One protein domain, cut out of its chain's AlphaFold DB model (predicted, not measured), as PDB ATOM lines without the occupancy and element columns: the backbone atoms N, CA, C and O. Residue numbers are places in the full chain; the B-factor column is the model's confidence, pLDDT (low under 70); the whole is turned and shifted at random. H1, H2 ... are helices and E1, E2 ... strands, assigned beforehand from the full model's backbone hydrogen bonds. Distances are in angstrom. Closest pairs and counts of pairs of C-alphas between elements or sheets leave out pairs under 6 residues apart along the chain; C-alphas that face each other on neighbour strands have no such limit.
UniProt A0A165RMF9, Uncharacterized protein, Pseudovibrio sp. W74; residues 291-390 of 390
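Overview. This is residues 291 to 390 of the 390 residues of an uncharacterized protein of Pseudovibrio sp. W74 (UniProt A0A165RMF9). Two small three-stranded sheets lie face to face as a sandwich with crossed strands, and one long helix, H1, runs past the outside, grazing both sheets near their edge strands E3 and E1. The sheet E3, E2, E6 is antiparallel and strongly twisted; the sheet E1, E4, E5 is mixed. The printed part has 100 residues, with one named helix and six named strands in the order H1, E1, E2, E3, E4, E5, E6; its class is mixed, helices and strands, with under half of the residues in named elements. It is compact, with a radius of gyration of the C-alphas of 12.3 A, and rounded, spanning 36 by 30 by 25 A.

Along the chain. In the first sheet, E2 is residues 332 to 337, 15.4 A from first to last C-alpha, E3 is residues 344 to 349, 13.9 A, and E6 is residues 385 to 388, 10.1 A, ending with C-alpha 388 at (22.833, 21.702, 31.344). In the second, E1 is residues 319 to 321, 6.6 A, E4 is residues 365 to 369 and E5 is residues 376 to 380, each of these two 13.6 A. H1 is residues 292 to 309, 25.7 A, from C-alpha 292 at (-3.492, 17.150, 32.020) to C-alpha 309 at (14.636, 20.677, 49.946).

Arrangement. E2 is the inner strand of its sheet. E2 and E3 form a hairpin, with N 347 and O 334 2.7 A apart, and E2 is antiparallel to E6, with N 335 and O 385 2.8 A apart. The two sheets form a sandwich, two sheets face to face, their facing parts 9.7 A centre to centre and their strands at 88 degrees; the closest C-alphas of E3 and E4 are those of Ile 347 and Thr 368, 6.6 A apart. E4 and E5 form a hairpin, with N 366 and O 379 2.8 A apart. E1 and E4 are parallel, with N 367 and O 320 2.8 A apart. H1 only grazes the sheet of E3 with residues 297 to 305, where the closest C-alphas of H1 and E3, those of Glu 301 and Cys 348, are 6.7 A apart. It only grazes the sheet of E1 with residues 292 to 300, the closest C-alphas of H1 and E1, those of Glu 293 and Thr 321, being 5.6 A apart. In H1 every O i to N i+4 pair is within hydrogen-bond range.

Size, cuts and confidence. The two C-alphas farthest apart, those of Lys 310 and Cys 341, are 36.2 A apart. The printed part has no cut. The link E3 to E4, residues 350 to 364, is long; its residues 360 to 361 pair in parallel with residues 314 to 315. The mean pLDDT of the printed part is 93.8, with residues 357 to 358 under 70.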
ATOM      1  N   THR A 291      -4.133  21.672  30.307       92.25
ATOM      2  CA  THR A 291      -4.059  20.273  29.878       92.25
ATOM      3  C   THR A 291      -3.568  19.393  31.022       92.25
ATOM      4  O   THR A 291      -2.824  19.835  31.903       92.25
ATOM      5  N   ARG A 292      -3.944  18.110  31.005       89.12
ATOM      6  CA  ARG A 292      -3.492  17.150  32.020       89.12
ATOM      7  C   ARG A 292      -1.966  17.061  32.062       89.12
ATOM      8  O   ARG A 292      -1.391  16.966  33.138       89.12
ATOM      9  N   GLU A 293      -1.313  17.134  30.909       93.50
ATOM     10  CA  GLU A 293       0.142  17.115  30.785       93.50
ATOM     11  C   GLU A 293       0.797  18.330  31.458       93.50
ATOM     12  O   GLU A 293       1.836  18.189  32.104       93.50
ATOM     13  N   LEU A 294       0.187  19.516  31.344       94.19
ATOM     14  CA  LEU A 294       0.692  20.739  31.970       94.19
ATOM     15  C   LEU A 294       0.509  20.707  33.490       94.19
ATOM     16  O   LEU A 294       1.440  21.034  34.225       94.19
ATOM     17  N   GLN A 295      -0.657  20.248  33.956       93.31
ATOM     18  CA  GLN A 295      -0.903  20.004  35.377       93.31
ATOM     19  C   GLN A 295       0.109  19.005  35.945       93.31
ATOM     20  O   GLN A 295       0.702  19.263  36.991       93.31
ATOM     21  N   ASN A 296       0.341  17.891  35.244       93.31
ATOM     22  CA  ASN A 296       1.318  16.894  35.660       93.31
ATOM     23  C   ASN A 296       2.728  17.491  35.724       93.31
ATOM     24  O   ASN A 296       3.416  17.261  36.709       93.31
ATOM     25  N   LEU A 297       3.149  18.278  34.724       95.62
ATOM     26  CA  LEU A 297       4.465  18.927  34.719       95.62
ATOM     27  C   LEU A 297       4.636  19.884  35.906       95.62
ATOM     28  O   LEU A 297       5.673  19.870  36.560       95.62
ATOM     29  N   ALA A 298       3.628  20.709  36.203       95.00
ATOM     30  CA  ALA A 298       3.668  21.614  37.349       95.00
ATOM     31  C   ALA A 298       3.769  20.854  38.678       95.00
ATOM     32  O   ALA A 298       4.664  21.136  39.472       95.00
ATOM     33  N   SER A 299       2.909  19.853  38.890       93.00
ATOM     34  CA  SER A 299       2.941  19.018  40.097       93.00
ATOM     35  C   SER A 299       4.257  18.252  40.238       93.00
ATOM     36  O   SER A 299       4.768  18.109  41.346       93.00
ATOM     37  N   PHE A 300       4.808  17.762  39.125       94.62
ATOM     38  CA  PHE A 300       6.058  17.010  39.102       94.62
ATOM     39  C   PHE A 300       7.245  17.878  39.524       94.62
ATOM     40  O   PHE A 300       8.016  17.472  40.389       94.62
ATOM     41  N   GLU A 301       7.357  19.090  38.979       94.31
ATOM     42  CA  GLU A 301       8.419  20.029  39.359       94.31
ATOM     43  C   GLU A 301       8.302  20.483  40.819       94.31
ATOM     44  O   GLU A 301       9.303  20.484  41.529       94.31
ATOM     45  N   ALA A 302       7.091  20.770  41.308       92.75
ATOM     46  CA  ALA A 302       6.884  21.097  42.720       92.75
ATOM     47  C   ALA A 302       7.259  19.923  43.648       92.75
ATOM     48  O   ALA A 302       7.863  20.117  44.704       92.75
ATOM     49  N   GLY A 303       6.930  18.687  43.249       91.56
ATOM     50  CA  GLY A 303       7.325  17.478  43.972       91.56
ATOM     51  C   GLY A 303       8.842  17.278  44.002       91.56
ATOM     52  O   GLY A 303       9.399  16.962  45.052       91.56
ATOM     53  N   LEU A 304       9.519  17.515  42.876       92.81
ATOM     54  CA  LEU A 304      10.979  17.482  42.789       92.81
ATOM     55  C   LEU A 304      11.638  18.523  43.690       92.81
ATOM     56  O   LEU A 304      12.564  18.185  44.428       92.81
ATOM     57  N   GLU A 305      11.157  19.764  43.650       92.19
ATOM     58  CA  GLU A 305      11.666  20.852  44.483       92.19
ATOM     59  C   GLU A 305      11.520  20.512  45.972       92.19
ATOM     60  O   GLU A 305      12.478  20.628  46.738       92.19
ATOM     61  N   HIS A 306      10.356  19.995  46.378       90.25
ATOM     62  CA  HIS A 306      10.133  19.540  47.748       90.25
ATOM     63  C   HIS A 306      11.088  18.408  48.149       90.25
ATOM     64  O   HIS A 306      11.687  18.452  49.226       90.25
ATOM     65  N   CYS A 307      11.251  17.395  47.291       90.88
ATOM     66  CA  CYS A 307      12.157  16.284  47.559       90.88
ATOM     67  C   CYS A 307      13.599  16.762  47.726       90.88
ATOM     68  O   CYS A 307      14.270  16.326  48.661       90.88
ATOM     69  N   PHE A 308      14.041  17.697  46.885       89.44
ATOM     70  CA  PHE A 308      15.360  18.305  46.984       89.44
ATOM     71  C   PHE A 308      15.546  19.059  48.308       89.44
ATOM     72  O   PHE A 308      16.489  18.774  49.041       89.44
ATOM     73  N   GLN A 309      14.600  19.930  48.679       90.19
ATOM     74  CA  GLN A 309      14.636  20.677  49.946       90.19
ATOM     75  C   GLN A 309      14.651  19.773  51.190       90.19
ATOM     76  O   GLN A 309      15.120  20.182  52.252       90.19
ATOM     77  N   LYS A 310      14.094  18.562  51.087       90.81
ATOM     78  CA  LYS A 310      14.030  17.581  52.179       90.81
ATOM     79  C   LYS A 310      15.112  16.509  52.113       90.81
ATOM     80  O   LYS A 310      15.084  15.613  52.950       90.81
ATOM     81  N   GLU A 311      16.019  16.572  51.139       90.38
ATOM     82  CA  GLU A 311      17.039  15.541  50.901       90.38
ATOM     83  C   GLU A 311      16.427  14.132  50.730       90.38
ATOM     84  O   GLU A 311      16.938  13.121  51.213       90.38
ATOM     85  N   THR A 312      15.292  14.055  50.030       90.75
ATOM     86  CA  THR A 312      14.570  12.809  49.726       90.75
ATOM     87  C   THR A 312      14.506  12.552  48.217       90.75
ATOM     88  O   THR A 312      14.948  13.362  47.407       90.75
ATOM     89  N   SER A 313      13.978  11.391  47.820       91.06
ATOM     90  CA  SER A 313      13.775  11.032  46.412       91.06
ATOM     91  C   SER A 313      12.287  10.983  46.079       91.06
ATOM     92  O   SER A 313      11.500  10.438  46.853       91.06
ATOM     93  N   LEU A 314      11.923  11.474  44.899       92.44
ATOM     94  CA  LEU A 314      10.602  11.324  44.310       92.44
ATOM     95  C   LEU A 314      10.458   9.898  43.756       92.44
ATOM     96  O   LEU A 314      11.160   9.498  42.825       92.44
ATOM     97  N   PHE A 315       9.570   9.107  44.355       92.25
ATOM     98  CA  PHE A 315       9.318   7.730  43.934       92.25
ATOM     99  C   PHE A 315       8.192   7.687  42.894       92.25
ATOM    100  O   PHE A 315       7.079   8.116  43.177       92.25
ATOM    101  N   LEU A 316       8.484   7.167  41.704       91.38
ATOM    102  CA  LEU A 316       7.540   6.985  40.610       91.38
ATOM    103  C   LEU A 316       7.095   5.527  40.571       91.38
ATOM    104  O   LEU A 316       7.900   4.624  40.329       91.38
ATOM    105  N   ASP A 317       5.806   5.307  40.779       86.94
ATOM    106  CA  ASP A 317       5.168   3.994  40.792       86.94
ATOM    107  C   ASP A 317       4.114   3.829  39.686       86.94
ATOM    108  O   ASP A 317       3.396   2.839  39.694       86.94
ATOM    109  N   ASP A 318       4.031   4.756  38.726       88.62
ATOM    110  CA  ASP A 318       3.158   4.697  37.542       88.62
ATOM    111  C   ASP A 318       3.817   5.406  36.336       88.62
ATOM    112  O   ASP A 318       4.982   5.821  36.375       88.62
ATOM    113  N   GLY A 319       3.081   5.508  35.231       90.81
ATOM    114  CA  GLY A 319       3.406   6.332  34.075       90.81
ATOM    115  C   GLY A 319       2.888   7.762  34.216       90.81
ATOM    116  O   GLY A 319       1.690   7.983  34.396       90.81
ATOM    117  N   TYR A 320       3.774   8.745  34.054       93.06
ATOM    118  CA  TYR A 320       3.426  10.167  34.099       93.06
ATOM    119  C   TYR A 320       3.649  10.814  32.737       93.06
ATOM    120  O   TYR A 320       4.775  10.878  32.250       93.06
ATOM    121  N   THR A 321       2.586  11.330  32.121       95.94
ATOM    122  CA  THR A 321       2.707  12.125  30.891       95.94
ATOM    123  C   THR A 321       2.839  13.598  31.247       95.94
ATOM    124  O   THR A 321       1.909  14.169  31.819       95.94
ATOM    125  N   LEU A 322       3.971  14.210  30.913       97.38
ATOM    126  CA  LEU A 322       4.269  15.615  31.176       97.38
ATOM    127  C   LEU A 322       4.164  16.441  29.894       97.38
ATOM    128  O   LEU A 322       4.370  15.936  28.785       97.38
ATOM    129  N   ALA A 323       3.855  17.727  30.052       97.00
ATOM    130  CA  ALA A 323       3.910  18.669  28.947       97.00
ATOM    131  C   ALA A 323       5.356  18.834  28.465       97.00
ATOM    132  O   ALA A 323       6.317  18.601  29.198       97.00
ATOM    133  N   LYS A 324       5.503  19.248  27.207       97.06
ATOM    134  CA  LYS A 324       6.802  19.599  26.640       97.06
ATOM    135  C   LYS A 324       7.323  20.862  27.321       97.06
ATOM    136  O   LYS A 324       6.692  21.911  27.226       97.06
ATOM    137  N   THR A 325       8.471  20.747  27.975       95.69
ATOM    138  CA  THR A 325       9.105  21.860  28.686       95.69
ATOM    139  C   THR A 325       9.801  22.803  27.705       95.69
ATOM    140  O   THR A 325      10.464  22.353  26.766       95.69
ATOM    141  N   THR A 326       9.648  24.113  27.911       95.50
ATOM    142  CA  THR A 326      10.410  25.139  27.185       95.50
ATOM    143  C   THR A 326      11.823  25.194  27.753       95.50
ATOM    144  O   THR A 326      11.996  25.314  28.964       95.50
ATOM    145  N   LEU A 327      12.824  25.072  26.881       96.88
ATOM    146  CA  LEU A 327      14.224  24.991  27.291       96.88
ATOM    147  C   LEU A 327      14.900  26.351  27.168       96.88
ATOM    148  O   LEU A 327      14.799  27.009  26.132       96.88
ATOM    149  N   GLU A 328      15.594  26.740  28.228       97.19
ATOM    150  CA  GLU A 328      16.345  27.981  28.341       97.19
ATOM    151  C   GLU A 328      17.836  27.662  28.448       97.19
ATOM    152  O   GLU A 328      18.249  26.791  29.215       97.19
ATOM    153  N   VAL A 329      18.650  28.382  27.675       97.31
ATOM    154  CA  VAL A 329      20.110  28.237  27.702       97.31
ATOM    155  C   VAL A 329      20.641  28.600  29.089       97.31
ATOM    156  O   VAL A 329      20.263  29.620  29.665       97.31
ATOM    157  N   GLY A 330      21.538  27.768  29.616       97.00
ATOM    158  CA  GLY A 330      22.154  27.946  30.929       97.00
ATOM    159  C   GLY A 330      21.323  27.425  32.104       97.00
ATOM    160  O   GLY A 330      21.690  27.672  33.252       97.00
ATOM    161  N   LYS A 331      20.216  26.715  31.849       97.38
ATOM    162  CA  LYS A 331      19.413  26.039  32.880       97.38
ATOM    163  C   LYS A 331      19.651  24.532  32.875       97.38
ATOM    164  O   LYS A 331      19.911  23.935  31.830       97.38
ATOM    165  N   TRP A 332      19.544  23.924  34.053       97.06
ATOM    166  CA  TRP A 332      19.609  22.478  34.218       97.06
ATOM    167  C   TRP A 332      18.226  21.854  34.093       97.06
ATOM    168  O   TRP A 332      17.246  22.346  34.653       97.06
ATOM    169  N   TYR A 333      18.159  20.739  33.378       97.12
ATOM    170  CA  TYR A 333      16.947  19.955  33.200       97.12
ATOM    171  C   TYR A 333      17.211  18.501  33.546       97.12
ATOM    172  O   TYR A 333      18.274  17.964  33.237       97.12
ATOM    173  N   LEU A 334      16.204  17.827  34.091       96.81
ATOM    174  CA  LEU A 334      16.153  16.378  33.970       96.81
ATOM    175  C   LEU A 334      15.870  16.051  32.506       96.81
ATOM    176  O   LEU A 334      14.908  16.559  31.932       96.81
ATOM    177  N   ALA A 335      16.708  15.226  31.895       97.06
ATOM    178  CA  ALA A 335      16.695  14.935  30.473       97.06
ATOM    179  C   ALA A 335      16.756  13.430  30.198       97.06
ATOM    180  O   ALA A 335      17.055  12.616  31.071       97.06
ATOM    181  N   THR A 336      16.444  13.062  28.959       97.62
ATOM    182  CA  THR A 336      16.548  11.693  28.437       97.62
ATOM    183  C   THR A 336      16.851  11.714  26.937       97.62
ATOM    184  O   THR A 336      16.684  12.745  26.284       97.62
ATOM    185  N   LYS A 337      17.245  10.578  26.351       98.19
ATOM    186  CA  LYS A 337      17.469  10.456  24.904       98.19
ATOM    187  C   LYS A 337      16.192  10.125  24.142       98.19
ATOM    188  O   LYS A 337      15.498   9.150  24.424       98.19
ATOM    189  N   CYS A 338      15.927  10.887  23.087       98.31
ATOM    190  CA  CYS A 338      14.865  10.580  22.142       98.31
ATOM    191  C   CYS A 338      15.240   9.360  21.284       98.31
ATOM    192  O   CYS A 338      16.171   9.429  20.482       98.31
ATOM    193  N   GLY A 339      14.468   8.276  21.372       96.94
ATOM    194  CA  GLY A 339      14.691   7.075  20.554       96.94
ATOM    195  C   GLY A 339      14.573   7.301  19.038       96.94
ATOM    196  O   GLY A 339      15.167   6.558  18.267       96.94
ATOM    197  N   THR A 340      13.847   8.340  18.604       97.81
ATOM    198  CA  THR A 340      13.628   8.645  17.178       97.81
ATOM    199  C   THR A 340      14.790   9.411  16.548       97.81
ATOM    200  O   THR A 340      15.222   9.078  15.451       97.81
ATOM    201  N   CYS A 341      15.279  10.472  17.204       97.94
ATOM    202  CA  CYS A 341      16.302  11.364  16.632       97.94
ATOM    203  C   CYS A 341      17.661  11.304  17.343       97.94
ATOM    204  O   CYS A 341      18.597  11.972  16.913       97.94
ATOM    205  N   GLY A 342      17.773  10.548  18.438       97.75
ATOM    206  CA  GLY A 342      19.002  10.371  19.216       97.75
ATOM    207  C   GLY A 342      19.431  11.574  20.062       97.75
ATOM    208  O   GLY A 342      20.389  11.448  20.823       97.75
ATOM    209  N   LYS A 343      18.748  12.720  19.944       98.06
ATOM    210  CA  LYS A 343      19.042  13.940  20.707       98.06
ATOM    211  C   LYS A 343      18.498  13.865  22.132       98.06
ATOM    212  O   LYS A 343      17.483  13.205  22.374       98.06
ATOM    213  N   ASP A 344      19.150  14.583  23.038       98.31
ATOM    214  CA  ASP A 344      18.663  14.790  24.400       98.31
ATOM    215  C   ASP A 344      17.371  15.615  24.385       98.31
ATOM    216  O   ASP A 344      17.165  16.464  23.525       98.31
ATOM    217  N   THR A 345      16.454  15.356  25.302       97.88
ATOM    218  CA  THR A 345      15.220  16.127  25.442       97.88
ATOM    219  C   THR A 345      15.004  16.445  26.905       97.88
ATOM    220  O   THR A 345      15.135  15.559  27.750       97.88
ATOM    221  N   GLY A 346      14.676  17.700  27.201       97.12
ATOM    222  CA  GLY A 346      14.351  18.113  28.556       97.12
ATOM    223  C   GLY A 346      12.968  17.604  28.947       97.12
ATOM    224  O   GLY A 346      12.001  17.723  28.195       97.12
ATOM    225  N   ILE A 347      12.888  17.014  30.131       97.00
ATOM    226  CA  ILE A 347      11.657  16.533  30.746       97.00
ATOM    227  C   ILE A 347      11.053  17.659  31.585       97.00
ATOM    228  O   ILE A 347       9.911  18.047  31.356       97.00
ATOM    229  N   CYS A 348      11.828  18.201  32.523       96.38
ATOM    230  CA  CYS A 348      11.422  19.251  33.460       96.38
ATOM    231  C   CYS A 348      12.662  19.937  34.049       96.38
ATOM    232  O   CYS A 348      13.772  19.412  33.901       96.38
ATOM    233  N   LEU A 349      12.484  21.102  34.673       95.69
ATOM    234  CA  LEU A 349      13.582  21.830  35.314       95.69
ATOM    235  C   LEU A 349      14.192  21.002  36.462       95.69
ATOM    236  O   LEU A 349      13.462  20.396  37.246       95.69
ATOM    237  N   ASP A 350      15.522  20.971  36.558       94.94
ATOM    238  CA  ASP A 350      16.230  20.325  37.667       94.94
ATOM    239  C   ASP A 350      16.473  21.343  38.797       94.94
ATOM    240  O   ASP A 350      17.302  22.238  38.630       94.94
ATOM    241  N   PRO A 351      15.798  21.218  39.958       92.88
ATOM    242  CA  PRO A 351      15.966  22.156  41.068       92.88
ATOM    243  C   PRO A 351      17.330  22.042  41.765       92.88
ATOM    244  O   PRO A 351      17.632  22.857  42.632       92.88
ATOM    245  N   SER A 352      18.144  21.031  41.432       90.88
ATOM    246  CA  SER A 352      19.465  20.822  42.032       90.88
ATOM    247  C   SER A 352      20.615  21.474  41.264       90.88
ATOM    248  O   SER A 352      21.763  21.337  41.685       90.88
ATOM    249  N   ASP A 353      20.338  22.142  40.139       92.81
ATOM    250  CA  ASP A 353      21.357  22.718  39.254       92.81
ATOM    251  C   ASP A 353      22.468  21.708  38.887       92.81
ATOM    252  O   ASP A 353      23.662  22.021  38.903       92.81
ATOM    253  N   GLY A 354      22.080  20.455  38.610       89.75
ATOM    254  CA  GLY A 354      22.995  19.374  38.243       89.75
ATOM    255  C   GLY A 354      23.827  18.795  39.388       89.75
ATOM    256  O   GLY A 354      24.682  17.942  39.146       89.75
ATOM    257  N   GLN A 355      23.609  19.230  40.635       85.50
ATOM    258  CA  GLN A 355      24.422  18.802  41.778       85.50
ATOM    259  C   GLN A 355      24.051  17.417  42.314       85.50
ATOM    260  O   GLN A 355      24.870  16.796  42.996       85.50
ATOM    261  N   ASN A 356      22.841  16.919  42.044       72.94
ATOM    262  CA  ASN A 356      22.353  15.692  42.666       72.94
ATOM    263  C   ASN A 356      22.300  14.507  41.691       72.94
ATOM    264  O   ASN A 356      21.936  14.646  40.522       72.94
ATOM    265  N   GLN A 357      22.609  13.302  42.187       68.19
ATOM    266  CA  GLN A 357      22.265  12.078  41.466       68.19
ATOM    267  C   GLN A 357      20.740  11.981  41.450       68.19
ATOM    268  O   GLN A 357      20.133  11.782  42.497       68.19
ATOM    269  N   VAL A 358      20.156  12.208  40.272       65.62
ATOM    270  CA  VAL A 358      18.750  12.031  39.871       65.62
ATOM    271  C   VAL A 358      17.820  11.691  41.047       65.62
ATOM    272  O   VAL A 358      17.783  10.539  41.486       65.62
ATOM    273  N   PRO A 359      17.009  12.639  41.546       76.88
ATOM    274  CA  PRO A 359      16.145  12.409  42.705       76.88
ATOM    275  C   PRO A 359      14.973  11.453  42.416       76.88
ATOM    276  O   PRO A 359      14.060  11.364  43.226       76.88
ATOM    277  N   LEU A 360      14.967  10.734  41.291       92.38
ATOM    278  CA  LEU A 360      13.895   9.831  40.885       92.38
ATOM    279  C   LEU A 360      14.221   8.387  41.277       92.38
ATOM    280  O   LEU A 360      15.309   7.882  41.009       92.38
ATOM    281  N   LYS A 361      13.255   7.696  41.880       93.62
ATOM    282  CA  LYS A 361      13.327   6.259  42.196       93.62
ATOM    283  C   LYS A 361      12.056   5.550  41.745       93.62
ATOM    284  O   LYS A 361      11.049   6.195  41.496       93.62
ATOM    285  N   GLY A 362      12.084   4.221  41.703       91.94
ATOM    286  CA  GLY A 362      10.893   3.396  41.484       91.94
ATOM    287  C   GLY A 362      10.703   2.920  40.040       91.94
ATOM    288  O   GLY A 362      11.421   3.359  39.143       91.94
ATOM    289  N   PRO A 363       9.774   1.972  39.820       92.25
ATOM    290  CA  PRO A 363       9.596   1.281  38.541       92.25
ATOM    291  C   PRO A 363       8.815   2.091  37.489       92.25
ATOM    292  O   PRO A 363       8.553   1.578  36.400       92.25
ATOM    293  N   GLY A 364       8.387   3.310  37.823       93.31
ATOM    294  CA  GLY A 364       7.595   4.172  36.957       93.31
ATOM    295  C   GLY A 364       8.343   4.685  35.726       93.31
ATOM    296  O   GLY A 364       9.529   4.424  35.502       93.31
ATOM    297  N   HIS A 365       7.627   5.439  34.900       95.06
ATOM    298  CA  HIS A 365       8.187   6.054  33.701       95.06
ATOM    299  C   HIS A 365       7.587   7.434  33.453       95.06
ATOM    300  O   HIS A 365       6.477   7.744  33.882       95.06
ATOM    301  N   ILE A 366       8.319   8.255  32.711       96.88
ATOM    302  CA  ILE A 366       7.874   9.572  32.278       96.88
ATOM    303  C   ILE A 366       7.717   9.566  30.768       96.88
ATOM    304  O   ILE A 366       8.599   9.101  30.048       96.88
ATOM    305  N   THR A 367       6.596  10.093  30.294       97.88
ATOM    306  CA  THR A 367       6.311  10.303  28.880       97.88
ATOM    307  C   THR A 367       6.223  11.799  28.594       97.88
ATOM    308  O   THR A 367       5.510  12.522  29.277       97.88
ATOM    309  N   THR A 368       6.933  12.286  27.580       97.94
ATOM    310  CA  THR A 368       6.881  13.685  27.117       97.94
ATOM    311  C   THR A 368       7.066  13.746  25.595       97.94
ATOM    312  O   THR A 368       7.100  12.708  24.928       97.94
ATOM    313  N   ARG A 369       7.161  14.943  25.008       98.12
ATOM    314  CA  ARG A 369       7.494  15.139  23.588       98.12
ATOM    315  C   ARG A 369       8.914  15.652  23.423       98.12
ATOM    316  O   ARG A 369       9.335  16.562  24.127       98.12
ATOM    317  N   CYS A 370       9.611  15.120  22.423       98.31
ATOM    318  CA  CYS A 370      10.964  15.538  22.089       98.31
ATOM    319  C   CYS A 370      11.033  17.042  21.763       98.31
ATOM    320  O   CYS A 370      10.272  17.549  20.930       98.31
ATOM    321  N   ASN A 371      11.997  17.757  22.346       97.94
ATOM    322  CA  ASN A 371      12.213  19.177  22.073       97.94
ATOM    323  C   ASN A 371      12.618  19.464  20.619       97.94
ATOM    324  O   ASN A 371      12.349  20.558  20.134       97.94
ATOM    325  N   PHE A 372      13.159  18.473  19.900       97.44
ATOM    326  CA  PHE A 372      13.683  18.640  18.541       97.44
ATOM    327  C   PHE A 372      12.788  18.098  17.424       97.44
ATOM    328  O   PHE A 372      12.590  18.780  16.424       97.44
ATOM    329  N   CYS A 373      12.280  16.868  17.552       97.62
ATOM    330  CA  CYS A 373      11.478  16.220  16.503       97.62
ATOM    331  C   CYS A 373      10.009  16.008  16.890       97.62
ATOM    332  O   CYS A 373       9.260  15.412  16.123       97.62
ATOM    333  N   ASP A 374       9.613  16.448  18.088       97.62
ATOM    334  CA  ASP A 374       8.254  16.356  18.637       97.62
ATOM    335  C   ASP A 374       7.669  14.938  18.796       97.62
ATOM    336  O   ASP A 374       6.525  14.780  19.221       97.62
ATOM    337  N   SER A 375       8.450  13.885  18.528       97.62
ATOM    338  CA  SER A 375       8.020  12.508  18.776       97.62
ATOM    339  C   SER A 375       7.806  12.256  20.270       97.62
ATOM    340  O   SER A 375       8.531  12.808  21.100       97.62
ATOM    341  N   VAL A 376       6.875  11.364  20.607       98.06
ATOM    342  CA  VAL A 376       6.667  10.899  21.987       98.06
ATOM    343  C   VAL A 376       7.923  10.180  22.484       98.06
ATOM    344  O   VAL A 376       8.475   9.329  21.788       98.06
ATOM    345  N   VAL A 377       8.382  10.543  23.678       97.88
ATOM    346  CA  VAL A 377       9.536   9.948  24.355       97.88
ATOM    347  C   VAL A 377       9.066   9.418  25.698       97.88
ATOM    348  O   VAL A 377       8.564  10.184  26.511       97.88
ATOM    349  N   THR A 378       9.248   8.118  25.923       97.62
ATOM    350  CA  THR A 378       8.974   7.460  27.203       97.62
ATOM    351  C   THR A 378      10.288   6.986  27.803       97.62
ATOM    352  O   THR A 378      11.103   6.368  27.120       97.62
ATOM    353  N   SER A 379      10.533   7.294  29.071       97.06
ATOM    354  CA  SER A 379      11.790   6.986  29.749       97.06
ATOM    355  C   SER A 379      11.540   6.492  31.159       97.06
ATOM    356  O   SER A 379      10.755   7.075  31.903       97.06
ATOM    357  N   LYS A 380      12.203   5.392  31.511       96.06
ATOM    358  CA  LYS A 380      12.208   4.870  32.877       96.06
ATOM    359  C   LYS A 380      13.033   5.777  33.783       96.06
ATOM    360  O   LYS A 380      13.892   6.506  33.285       96.06
ATOM    361  N   THR A 381      12.792   5.712  35.090       94.31
ATOM    362  CA  THR A 381      13.491   6.543  36.083       94.31
ATOM    363  C   THR A 381      15.013   6.431  35.975       94.31
ATOM    364  O   THR A 381      15.690   7.454  36.001       94.31
ATOM    365  N   GLU A 382      15.549   5.230  35.738       93.81
ATOM    366  CA  GLU A 382      16.991   4.985  35.612       93.81
ATOM    367  C   GLU A 382      17.642   5.564  34.343       93.81
ATOM    368  O   GLU A 382      18.866   5.631  34.258       93.81
ATOM    369  N   ALA A 383      16.846   5.955  33.344       95.31
ATOM    370  CA  ALA A 383      17.335   6.515  32.083       95.31
ATOM    371  C   ALA A 383      17.355   8.054  32.073       95.31
ATOM    372  O   ALA A 383      17.779   8.649  31.082       95.31
ATOM    373  N   ILE A 384      16.869   8.688  33.142       96.06
ATOM    374  CA  ILE A 384      16.784  10.143  33.276       96.06
ATOM    375  C   ILE A 384      18.059  10.656  33.946       96.06
ATOM    376  O   ILE A 384      18.524  10.049  34.903       96.06
ATOM    377  N   TYR A 385      18.622  11.763  33.464       95.44
ATOM    378  CA  TYR A 385      19.852  12.371  33.995       95.44
ATOM    379  C   TYR A 385      19.779  13.903  33.976       95.44
ATOM    380  O   TYR A 385      19.069  14.456  33.139       95.44
ATOM    381  N   PRO A 386      20.498  14.605  34.869       95.69
ATOM    382  CA  PRO A 386      20.621  16.055  34.788       95.69
ATOM    383  C   PRO A 386      21.448  16.464  33.560       95.69
ATOM    384  O   PRO A 386      22.462  15.840  33.243       95.69
ATOM    385  N   LEU A 387      21.024  17.522  32.874       96.19
ATOM    386  CA  LEU A 387      21.686  18.081  31.698       96.19
ATOM    387  C   LEU A 387      21.608  19.610  31.725       96.19
ATOM    388  O   LEU A 387      20.515  20.173  31.806       96.19
ATOM    389  N   LEU A 388      22.761  20.270  31.610       97.06
ATOM    390  CA  LEU A 388      22.833  21.702  31.344       97.06
ATOM    391  C   LEU A 388      22.468  21.947  29.880       97.06
ATOM    392  O   LEU A 388      23.062  21.341  28.988       97.06
ATOM    393  N   TRP A 389      21.487  22.810  29.633       97.69
ATOM    394  CA  TRP A 389      21.072  23.132  28.273       97.69
ATOM    395  C   TRP A 389      21.951  24.240  27.683       97.69
ATOM    396  O   TRP A 389      21.964  25.358  28.203       97.69
ATOM    397  N   GLU A 390      22.684  23.921  26.616       94.69
ATOM    398  CA  GLU A 390      23.624  24.821  25.922       94.69
ATOM    399  C   GLU A 390      23.050  25.443  24.643       94.69
ATOM    400  O   GLU A 390      22.275  24.764  23.924       94.69
TER     401      GLU A 390